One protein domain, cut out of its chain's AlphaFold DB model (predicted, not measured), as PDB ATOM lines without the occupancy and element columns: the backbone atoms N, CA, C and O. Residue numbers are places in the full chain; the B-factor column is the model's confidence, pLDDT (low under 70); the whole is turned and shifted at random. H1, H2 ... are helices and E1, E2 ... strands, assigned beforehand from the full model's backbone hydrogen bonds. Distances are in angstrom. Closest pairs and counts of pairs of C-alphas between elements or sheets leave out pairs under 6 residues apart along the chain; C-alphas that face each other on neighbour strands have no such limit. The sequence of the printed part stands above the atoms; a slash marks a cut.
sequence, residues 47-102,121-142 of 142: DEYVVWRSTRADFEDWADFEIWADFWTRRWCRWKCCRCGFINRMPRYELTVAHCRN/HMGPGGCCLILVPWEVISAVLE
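What this domain is: This is residues 47 to 102 and 121 to 142 of the 142 residues of an uncharacterized protein of Colletotrichum higginsianum (UniProt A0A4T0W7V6). A small, twisted antiparallel sheet of four short strands, E1 E4 E2 E3 in order across it, has H1 and the loop of residues 91 to 97 to one side, while H3 runs on from the end of E4 away from the sheet. The short helix H2 lies at the ends of the strands, just before E2. The printed part has 78 residues with three named helices and four named strands, in the order E1, H1, H2, E2, E3, E4, H3; the class is mixed, helices and strands, with under half of the residues in named elements. The whole is compact, with a radius of gyration of the C-alphas of 11.9 A, and spans 35 by 25 by 19 A.

Where its parts are: The longest strand, E4, is residues 129 to 133, 13.2 A long, with C-alpha 129 at (460.189, 280.576, 264.285). E1 is residues 49 to 51, 6.8 A, beginning at C-alpha 49 (458.917, 277.663, 253.562). E2 is residues 78 to 80, 6.8 A, and E3 residues 87 to 89, 7.0 A. H1 is residues 56 to 63, 10.3 A; H2 is residues 73 to 76, 5.8 A. H3, residues 134 to 141, 10.8 A, ends at C-alpha 141 (473.798, 276.770, 249.863).

How they stand to each other: E4 has staggered pairing, with E2 over residues 129 to 131 and with E1 over residues 131 to 133. Between E4 and E2, N 78 and O 131 are 2.8 A apart, within hydrogen-bond range; between E1 and E4, N 50 and O 132 are 2.9 A apart. E2 and E3 form a hairpin, with N 88 and O 79 at 2.8 A. E1 and E3 are the edge strands. E1, H1 H2 and E2 make a split strand-helix-strand unit, two strands running the same way with E4 between them in the sheet, and its crossover is right-handed. H2 and H3 are on the sheet, but each only grazes it, with residues 73 to 76 and 134 to 137. The closest C-alphas of H3 and E1 are those of Trp 134 and Tyr 49, 5.4 A. H1 is only just not on the sheet, with 4 pairs of C-alphas within 10 A. H1 and H2 are close but not clearly touching, Ala 63 and Thr 73 having their closest C-alphas, 5.6 A apart. H1 and H3 are apart. Every O i to N i+4 pair is within hydrogen-bond range in H1, 2 of 4 are in H3, and H2 is too short for such a pair.

The domain as a whole: The C-alphas farthest apart, those of His 121 and Glu 142, are 36.2 A apart. Residues 103 to 120 are not printed, and C-alphas 102 and 121 are 9.9 A apart across this cut, which lies in the link from E3 to E4. Of the links that are printed whole, no link is long. Mean pLDDT of the printed part is 79.1, with low confidence at residues 47, 66 to 73, 94 to 95 and 135 to 142.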
ATOM      1  N   ASP A  47     454.599 274.326 252.985       67.06
ATOM      2  CA  ASP A  47     455.488 273.559 252.111       67.06
ATOM      3  C   ASP A  47     456.455 274.422 251.275       67.06
ATOM      4  O   ASP A  47     457.473 273.918 250.808       67.06
ATOM      5  N   GLU A  48     456.184 275.720 251.102       78.81
ATOM      6  CA  GLU A  48     457.069 276.644 250.366       78.81
ATOM      7  C   GLU A  48     458.162 277.268 251.251       78.81
ATOM      8  O   GLU A  48     459.082 277.944 250.772       78.81
ATOM      9  N   TYR A  49     458.069 277.043 252.562       85.75
ATOM     10  CA  TYR A  49     458.917 277.663 253.562       85.75
ATOM     11  C   TYR A  49     459.752 276.634 254.313       85.75
ATOM     12  O   TYR A  49     459.294 275.559 254.689       85.75
ATOM     13  N   VAL A  50     460.976 277.024 254.649       88.00
ATOM     14  CA  VAL A  50     461.815 276.292 255.593       88.00
ATOM     15  C   VAL A  50     462.099 277.121 256.828       88.00
ATOM     16  O   VAL A  50     462.170 278.349 256.797       88.00
ATOM     17  N   VAL A  51     462.247 276.423 257.950       89.62
ATOM     18  CA  VAL A  51     462.603 277.045 259.223       89.62
ATOM     19  C   VAL A  51     464.059 277.489 259.164       89.62
ATOM     20  O   VAL A  51     464.951 276.666 258.949       89.62
ATOM     21  N   TRP A  52     464.297 278.774 259.408       89.50
ATOM     22  CA  TRP A  52     465.632 279.304 259.656       89.50
ATOM     23  C   TRP A  52     466.197 278.676 260.931       89.50
ATOM     24  O   TRP A  52     465.603 278.794 262.003       89.50
ATOM     25  N   ARG A  53     467.322 277.965 260.812       86.25
ATOM     26  CA  ARG A  53     467.898 277.173 261.915       86.25
ATOM     27  C   ARG A  53     468.978 277.898 262.714       86.25
ATOM     28  O   ARG A  53     469.354 277.408 263.774       86.25
ATOM     29  N   SER A  54     469.471 279.021 262.203       86.44
ATOM     30  CA  SER A  54     470.474 279.853 262.870       86.44
ATOM     31  C   SER A  54     469.823 280.867 263.814       86.44
ATOM     32  O   SER A  54     468.614 280.831 264.062       86.44
ATOM     33  N   THR A  55     470.624 281.762 264.393       87.62
ATOM     34  CA  THR A  55     470.106 282.778 265.309       87.62
ATOM     35  C   THR A  55     469.311 283.850 264.562       87.62
ATOM     36  O   THR A  55     469.378 283.972 263.338       87.62
ATOM     37  N   ARG A  56     468.541 284.650 265.314       84.81
ATOM     38  CA  ARG A  56     467.877 285.835 264.759       84.81
ATOM     39  C   ARG A  56     468.894 286.837 264.215       84.81
ATOM     40  O   ARG A  56     468.628 287.399 263.170       84.81
ATOM     41  N   ALA A  57     470.022 287.036 264.898       86.19
ATOM     42  CA  ALA A  57     471.067 287.943 264.428       86.19
ATOM     43  C   ALA A  57     471.596 287.496 263.059       86.19
ATOM     44  O   ALA A  57     471.571 288.279 262.124       86.19
ATOM     45  N   ASP A  58     471.897 286.201 262.906       85.88
ATOM     46  CA  ASP A  58     472.343 285.652 261.618       85.88
ATOM     47  C   ASP A  58     471.285 285.815 260.513       85.88
ATOM     48  O   ASP A  58     471.624 285.935 259.339       85.88
ATOM     49  N   PHE A  59     469.993 285.776 260.870       86.38
ATOM     50  CA  PHE A  59     468.915 286.048 259.918       86.38
ATOM     51  C   PHE A  59     468.911 287.509 259.473       86.38
ATOM     52  O   PHE A  59     468.691 287.758 258.294       86.38
ATOM     53  N   GLU A  60     469.101 288.454 260.393       84.94
ATOM     54  CA  GLU A  60     469.136 289.877 260.047       84.94
ATOM     55  C   GLU A  60     470.372 290.196 259.197       84.94
ATOM     56  O   GLU A  60     470.218 290.757 258.118       84.94
ATOM     57  N   ASP A  61     471.552 289.693 259.580       83.88
ATOM     58  CA  ASP A  61     472.784 289.823 258.788       83.88
ATOM     59  C   ASP A  61     472.612 289.258 257.366       83.88
ATOM     60  O   ASP A  61     473.091 289.825 256.383       83.88
ATOM     61  N   TRP A  62     471.909 288.127 257.241       82.50
ATOM     62  CA  TRP A  62     471.575 287.530 255.950       82.50
ATOM     63  C   TRP A  62     470.534 288.348 255.171       82.50
ATOM     64  O   TRP A  62     470.649 288.501 253.954       82.50
ATOM     65  N   ALA A  63     469.512 288.868 255.852       80.00
ATOM     66  CA  ALA A  63     468.453 289.663 255.239       80.00
ATOM     67  C   ALA A  63     468.966 291.014 254.715       80.00
ATOM     68  O   ALA A  63     468.414 291.498 253.724       80.00
ATOM     69  N   ASP A  64     470.015 291.554 255.340       77.50
ATOM     70  CA  ASP A  64     470.672 292.825 255.016       77.50
ATOM     71  C   ASP A  64     471.788 292.697 253.957       77.50
ATOM     72  O   ASP A  64     472.408 293.691 253.575       77.50
ATOM     73  N   PHE A  65     472.068 291.493 253.444       72.06
ATOM     74  CA  PHE A  65     473.135 291.287 252.462       72.06
ATOM     75  C   PHE A  65     472.749 291.825 251.062       72.06
ATOM     76  O   PHE A  65     471.973 291.203 250.332       72.06
ATOM     77  N   GLU A  66     473.352 292.955 250.662       58.47
ATOM     78  CA  GLU A  66     473.041 293.773 249.461       58.47
ATOM     79  C   GLU A  66     473.055 293.032 248.100       58.47
ATOM     80  O   GLU A  66     472.535 293.528 247.099       58.47
ATOM     81  N   ILE A  67     473.638 291.833 247.999       55.34
ATOM     82  CA  ILE A  67     473.922 291.207 246.690       55.34
ATOM     83  C   ILE A  67     472.709 290.451 246.101       55.34
ATOM     84  O   ILE A  67     472.673 290.204 244.896       55.34
ATOM     85  N   TRP A  68     471.673 290.145 246.894       51.88
ATOM     86  CA  TRP A  68     470.485 289.389 246.440       51.88
ATOM     87  C   TRP A  68     469.173 290.195 246.385       51.88
ATOM     88  O   TRP A  68     468.094 289.620 246.249       51.88
ATOM     89  N   ALA A  69     469.286 291.527 246.355       47.84
ATOM     90  CA  ALA A  69     468.221 292.520 246.189       47.84
ATOM     91  C   ALA A  69     467.489 292.931 247.480       47.84
ATOM     92  O   ALA A  69     466.559 292.264 247.943       47.84
ATOM     93  N   ASP A  70     467.843 294.138 247.931       46.97
ATOM     94  CA  ASP A  70     467.359 294.994 249.035       46.97
ATOM     95  C   ASP A  70     465.834 295.113 249.254       46.97
ATOM     96  O   ASP A  70     465.366 295.880 250.093       46.97
ATOM     97  N   PHE A  71     465.004 294.384 248.510       50.47
ATOM     98  CA  PHE A  71     463.545 294.448 248.603       50.47
ATOM     99  C   PHE A  71     462.852 293.087 248.779       50.47
ATOM    100  O   PHE A  71     461.657 293.051 249.104       50.47
ATOM    101  N   TRP A  72     463.559 291.966 248.578       57.88
ATOM    102  CA  TRP A  72     462.929 290.650 248.399       57.88
ATOM    103  C   TRP A  72     463.193 289.656 249.540       57.88
ATOM    104  O   TRP A  72     462.322 288.847 249.838       57.88
ATOM    105  N   THR A  73     464.296 289.729 250.281       68.81
ATOM    106  CA  THR A  73     464.564 288.759 251.364       68.81
ATOM    107  C   THR A  73     463.496 288.841 252.464       68.81
ATOM    108  O   THR A  73     462.715 287.908 252.675       68.81
ATOM    109  N   ARG A  74     463.341 290.004 253.105       78.94
ATOM    110  CA  ARG A  74     462.444 290.164 254.267       78.94
ATOM    111  C   ARG A  74     460.958 290.144 253.919       78.94
ATOM    112  O   ARG A  74     460.149 289.588 254.661       78.94
ATOM    113  N   ARG A  75     460.584 290.708 252.763       79.94
ATOM    114  CA  ARG A  75     459.191 290.756 252.277       79.94
ATOM    115  C   ARG A  75     458.606 289.363 252.054       79.94
ATOM    116  O   ARG A  75     457.394 289.178 252.207       79.94
ATOM    117  N   TRP A  76     459.439 288.400 251.679       81.88
ATOM    118  CA  TRP A  76     459.004 287.043 251.364       81.88
ATOM    119  C   TRP A  76     459.136 286.099 252.553       81.88
ATOM    120  O   TRP A  76     458.332 285.176 252.662       81.88
ATOM    121  N   CYS A  77     460.012 286.415 253.508       86.25
ATOM    122  CA  CYS A  77     460.083 285.739 254.797       86.25
ATOM    123  C   CYS A  77     458.805 285.898 255.634       86.25
ATOM    124  O   CYS A  77     458.022 286.854 255.516       86.25
ATOM    125  N   ARG A  78     458.585 284.929 256.515       89.75
ATOM    126  CA  ARG A  78     457.455 284.872 257.441       89.75
ATOM    127  C   ARG A  78     457.947 284.541 258.839       89.75
ATOM    128  O   ARG A  78     459.085 284.130 259.033       89.75
ATOM    129  N   TRP A  79     457.077 284.697 259.826       91.25
ATOM    130  CA  TRP A  79     457.318 284.149 261.154       91.25
ATOM    131  C   TRP A  79     456.118 283.352 261.640       91.25
ATOM    132  O   TRP A  79     454.969 283.748 261.440       91.25
ATOM    133  N   LYS A  80     456.387 282.219 262.287       90.44
ATOM    134  CA  LYS A  80     455.363 281.360 262.881       90.44
ATOM    135  C   LYS A  80     455.210 281.716 264.353       90.44
ATOM    136  O   LYS A  80     456.168 281.651 265.124       90.44
ATOM    137  N   CYS A  81     453.999 282.112 264.734       89.94
ATOM    138  CA  CYS A  81     453.663 282.473 266.105       89.94
ATOM    139  C   CYS A  81     453.799 281.256 267.024       89.94
ATOM    140  O   CYS A  81     453.179 280.224 266.782       89.94
ATOM    141  N   CYS A  82     454.556 281.384 268.113       89.12
ATOM    142  CA  CYS A  82     454.775 280.281 269.052       89.12
ATOM    143  C   CYS A  82     453.536 279.923 269.889       89.12
ATOM    144  O   CYS A  82     453.444 278.809 270.392       89.12
ATOM    145  N   ARG A  83     452.569 280.846 270.023       88.25
ATOM    146  CA  ARG A  83     451.342 280.619 270.806       88.25
ATOM    147  C   ARG A  83     450.230 279.928 270.023       88.25
ATOM    148  O   ARG A  83     449.496 279.135 270.594       88.25
ATOM    149  N   CYS A  84     450.061 280.264 268.743       85.75
ATOM    150  CA  CYS A  84     448.943 279.757 267.932       85.75
ATOM    151  C   CYS A  84     449.358 279.102 266.612       85.75
ATOM    152  O   CYS A  84     448.494 278.678 265.853       85.75
ATOM    153  N   GLY A  85     450.654 279.053 266.298       86.62
ATOM    154  CA  GLY A  85     451.162 278.471 265.055       86.62
ATOM    155  C   GLY A  85     450.850 279.279 263.794       86.62
ATOM    156  O   GLY A  85     451.277 278.883 262.717       86.62
ATOM    157  N   PHE A  86     450.138 280.405 263.897       86.94
ATOM    158  CA  PHE A  86     449.776 281.205 262.732       86.94
ATOM    159  C   PHE A  86     451.013 281.823 262.078       86.94
ATOM    160  O   PHE A  86     451.910 282.324 262.767       86.94
ATOM    161  N   ILE A  87     451.037 281.811 260.749       89.31
ATOM    162  CA  ILE A  87     452.132 282.357 259.957       89.31
ATOM    163  C   ILE A  87     451.829 283.812 259.632       89.31
ATOM    164  O   ILE A  87     450.803 284.152 259.051       89.31
ATOM    165  N   ASN A  88     452.744 284.681 260.021       88.94
ATOM    166  CA  ASN A  88     452.613 286.119 259.917       88.94
ATOM    167  C   ASN A  88     453.675 286.668 258.969       88.94
ATOM    168  O   ASN A  88     454.731 286.068 258.754       88.94
ATOM    169  N   ARG A  89     453.415 287.854 258.421       88.25
ATOM    170  CA  ARG A  89     454.415 288.579 257.632       88.25
ATOM    171  C   ARG A  89     455.555 289.051 258.517       88.25
ATOM    172  O   ARG A  89     455.313 289.520 259.631       88.25
ATOM    173  N   MET A  90     456.775 288.964 257.991       87.75
ATOM    174  CA  MET A  90     457.921 289.585 258.634       87.75
ATOM    175  C   MET A  90     457.700 291.106 258.724       87.75
ATOM    176  O   MET A  90     457.201 291.708 257.764       87.75
ATOM    177  N   PRO A  91     458.019 291.739 259.862       85.06
ATOM    178  CA  PRO A  91     458.030 293.191 259.981       85.06
ATOM    179  C   PRO A  91     458.979 293.826 258.957       85.06
ATOM    180  O   PRO A  91     459.892 293.177 258.447       85.06
ATOM    181  N   ARG A  92     458.763 295.102 258.623       78.12
ATOM    182  CA  ARG A  92     459.574 295.770 257.590       78.12
ATOM    183  C   ARG A  92     461.004 296.062 258.048       78.12
ATOM    184  O   ARG A  92     461.894 296.016 257.217       78.12
ATOM    185  N   TYR A  93     461.216 296.312 259.341       78.62
ATOM    186  CA  TYR A  93     462.509 296.761 259.872       78.62
ATOM    187  C   TYR A  93     463.106 295.756 260.858       78.62
ATOM    188  O   TYR A  93     462.358 295.149 261.637       78.62
ATOM    189  N   GLU A  94     464.427 295.595 260.811       69.06
ATOM    190  CA  GLU A  94     465.271 294.602 261.499       69.06
ATOM    191  C   GLU A  94     464.809 294.250 262.934       69.06
ATOM    192  O   GLU A  94     464.584 293.091 263.291       69.06
ATOM    193  N   LEU A  95     464.477 295.265 263.731       68.12
ATOM    194  CA  LEU A  95     464.166 295.117 265.159       68.12
ATOM    195  C   LEU A  95     462.700 295.375 265.521       68.12
ATOM    196  O   LEU A  95     462.345 295.488 266.694       68.12
ATOM    197  N   THR A  96     461.828 295.485 264.523       79.31
ATOM    198  CA  THR A  96     460.403 295.698 264.785       79.31
ATOM    199  C   THR A  96     459.700 294.383 265.086       79.31
ATOM    200  O   THR A  96     459.901 293.382 264.403       79.31
ATOM    201  N   VAL A  97     458.849 294.404 266.110       83.88
ATOM    202  CA  VAL A  97     457.857 293.363 266.383       83.88
ATOM    203  C   VAL A  97     456.490 293.817 265.874       83.88
ATOM    204  O   VAL A  97     456.195 295.008 265.800       83.88
ATOM    205  N   ALA A  98     455.645 292.862 265.520       85.88
ATOM    206  CA  ALA A  98     454.277 293.061 265.085       85.88
ATOM    207  C   ALA A  98     453.352 292.096 265.829       85.88
ATOM    208  O   ALA A  98     453.721 290.960 266.137       85.88
ATOM    209  N   HIS A  99     452.126 292.538 266.089       88.56
ATOM    210  CA  HIS A  99     451.096 291.671 266.643       88.56
ATOM    211  C   HIS A  99     450.784 290.509 265.696       88.56
ATOM    212  O   HIS A  99     450.718 290.680 264.472       88.56
ATOM    213  N   CYS A 100     450.552 289.332 266.273       88.62
ATOM    214  CA  CYS A 100     450.048 288.186 265.539       88.62
ATOM    215  C   CYS A 100     448.688 288.527 264.920       88.62
ATOM    216  O   CYS A 100     447.733 288.860 265.618       88.62
ATOM    217  N   ARG A 101     448.600 288.392 263.599       86.31
ATOM    218  CA  ARG A 101     447.414 288.689 262.796       86.31
ATOM    219  C   ARG A 101     446.529 287.467 262.583       86.31
ATOM    220  O   ARG A 101     445.812 287.443 261.590       86.31
ATOM    221  N   ASN A 102     446.594 286.454 263.459       82.19
ATOM    222  CA  ASN A 102     445.693 285.303 263.371       82.19
ATOM    223  C   ASN A 102     444.254 285.845 263.305       82.19
ATOM    224  O   ASN A 102     443.787 286.390 264.311       82.19
ATOM    225  N   HIS A 121     450.039 288.248 271.005       87.69
ATOM    226  CA  HIS A 121     451.468 287.959 270.946       87.69
ATOM    227  C   HIS A 121     452.194 288.826 269.911       87.69
ATOM    228  O   HIS A 121     451.815 288.841 268.739       87.69
ATOM    229  N   MET A 122     453.254 289.503 270.349       88.25
ATOM    230  CA  MET A 122     454.140 290.276 269.490       88.25
ATOM    231  C   MET A 122     455.330 289.430 269.044       88.25
ATOM    232  O   MET A 122     456.007 288.812 269.867       88.25
ATOM    233  N   GLY A 123     455.602 289.428 267.743       86.94
ATOM    234  CA  GLY A 123     456.727 288.716 267.160       86.94
ATOM    235  C   GLY A 123     457.213 289.352 265.858       86.94
ATOM    236  O   GLY A 123     456.629 290.321 265.384       86.94
ATOM    237  N   PRO A 124     458.289 288.836 265.262       85.94
ATOM    238  CA  PRO A 124     459.070 287.709 265.740       85.94
ATOM    239  C   PRO A 124     460.023 288.141 266.859       85.94
ATOM    240  O   PRO A 124     460.873 289.002 266.663       85.94
ATOM    241  N   GLY A 125     459.883 287.528 268.034       80.50
ATOM    242  CA  GLY A 125     460.910 287.540 269.080       80.50
ATOM    243  C   GLY A 125     461.715 286.238 269.053       80.50
ATOM    244  O   GLY A 125     461.428 285.356 268.247       80.50
ATOM    245  N   GLY A 126     462.661 286.058 269.981       81.38
ATOM    246  CA  GLY A 126     463.462 284.821 270.080       81.38
ATOM    247  C   GLY A 126     462.657 283.538 270.350       81.38
ATOM    248  O   GLY A 126     463.185 282.441 270.226       81.38
ATOM    249  N   CYS A 127     461.375 283.660 270.703       84.50
ATOM    250  CA  CYS A 127     460.464 282.533 270.884       84.50
ATOM    251  C   CYS A 127     459.726 282.109 269.600       84.50
ATOM    252  O   CYS A 127     459.104 281.050 269.595       84.50
ATOM    253  N   CYS A 128     459.741 282.921 268.538       90.56
ATOM    254  CA  CYS A 128     459.045 282.646 267.279       90.56
ATOM    255  C   CYS A 128     459.974 281.973 266.269       90.56
ATOM    256  O   CYS A 128     461.162 282.282 266.219       90.56
ATOM    257  N   LEU A 129     459.420 281.121 265.404       91.62
ATOM    258  CA  LEU A 129     460.189 280.576 264.285       91.62
ATOM    259  C   LEU A 129     460.229 281.585 263.143       91.62
ATOM    260  O   LEU A 129     459.197 282.160 262.785       91.62
ATOM    261  N   ILE A 130     461.404 281.746 262.549       91.50
ATOM    262  CA  ILE A 130     461.586 282.479 261.300       91.50
ATOM    263  C   ILE A 130     461.477 281.475 260.154       91.50
ATOM    264  O   ILE A 130     462.062 280.394 260.198       91.50
ATOM    265  N   LEU A 131     460.683 281.827 259.151       90.88
ATOM    266  CA  LEU A 131     460.431 281.029 257.964       90.88
ATOM    267  C   LEU A 131     460.970 281.777 256.751       90.88
ATOM    268  O   LEU A 131     460.612 282.937 256.525       90.88
ATOM    269  N   VAL A 132     461.792 281.103 255.961       87.88
ATOM    270  CA  VAL A 132     462.388 281.654 254.745       87.88
ATOM    271  C   VAL A 132     461.972 280.813 253.537       87.88
ATOM    272  O   VAL A 132     461.764 279.607 253.694       87.88
ATOM    273  N   PRO A 133     461.789 281.412 252.348       84.75
ATOM    274  CA  PRO A 133     461.425 280.653 251.153       84.75
ATOM    275  C   PRO A 133     462.497 279.612 250.805       84.75
ATOM    276  O   PRO A 133     463.691 279.924 250.819       84.75
ATOM    277  N   TRP A 134     462.083 278.390 250.461       78.06
ATOM    278  CA  TRP A 134     463.006 277.312 250.075       78.06
ATOM    279  C   TRP A 134     463.917 277.690 248.897       78.06
ATOM    280  O   TRP A 134     465.117 277.408 248.909       78.06
ATOM    281  N   GLU A 135     463.350 278.368 247.900       69.94
ATOM    282  CA  GLU A 135     464.035 278.817 246.680       69.94
ATOM    283  C   GLU A 135     465.229 279.729 246.992       69.94
ATOM    284  O   GLU A 135     466.266 279.664 246.338       69.94
ATOM    285  N   VAL A 136     465.094 280.539 248.042       68.50
ATOM    286  CA  VAL A 136     466.104 281.505 248.466       68.50
ATOM    287  C   VAL A 136     467.230 280.824 249.251       68.50
ATOM    288  O   VAL A 136     468.394 281.139 249.031       68.50
ATOM    289  N   ILE A 137     466.919 279.859 250.129       64.31
ATOM    290  CA  ILE A 137     467.964 279.088 250.829       64.31
ATOM    291  C   ILE A 137     468.760 278.212 249.860       64.31
ATOM    292  O   ILE A 137     469.974 278.092 250.014       64.31
ATOM    293  N   SER A 138     468.102 277.619 248.865       61.22
ATOM    294  CA  SER A 138     468.773 276.741 247.899       61.22
ATOM    295  C   SER A 138     469.871 277.484 247.133       61.22
ATOM    296  O   SER A 138     470.957 276.952 246.965       61.22
ATOM    297  N   ALA A 139     469.634 278.747 246.772       58.34
ATOM    298  CA  ALA A 139     470.607 279.566 246.054       58.34
ATOM    299  C   ALA A 139     471.790 280.076 246.905       58.34
ATOM    300  O   ALA A 139     472.773 280.559 246.355       58.34
ATOM    301  N   VAL A 140     471.689 280.009 248.237       57.88
ATOM    302  CA  VAL A 140     472.750 280.424 249.177       57.88
ATOM    303  C   VAL A 140     473.618 279.233 249.607       57.88
ATOM    304  O   VAL A 140     474.732 279.427 250.089       57.88
ATOM    305  N   LEU A 141     473.110 278.003 249.466       57.09
ATOM    306  CA  LEU A 141     473.798 276.770 249.863       57.09
ATOM    307  C   LEU A 141     474.511 276.042 248.706       57.09
ATOM    308  O   LEU A 141     475.205 275.059 248.979       57.09
ATOM    309  N   GLU A 142     474.339 276.491 247.459       47.38
ATOM    310  CA  GLU A 142     475.103 276.045 246.277       47.38
ATOM    311  C   GLU A 142     476.366 276.891 246.060       47.38
ATOM    312  O   GLU A 142     477.419 276.285 245.747       47.38
TER     313      GLU A 142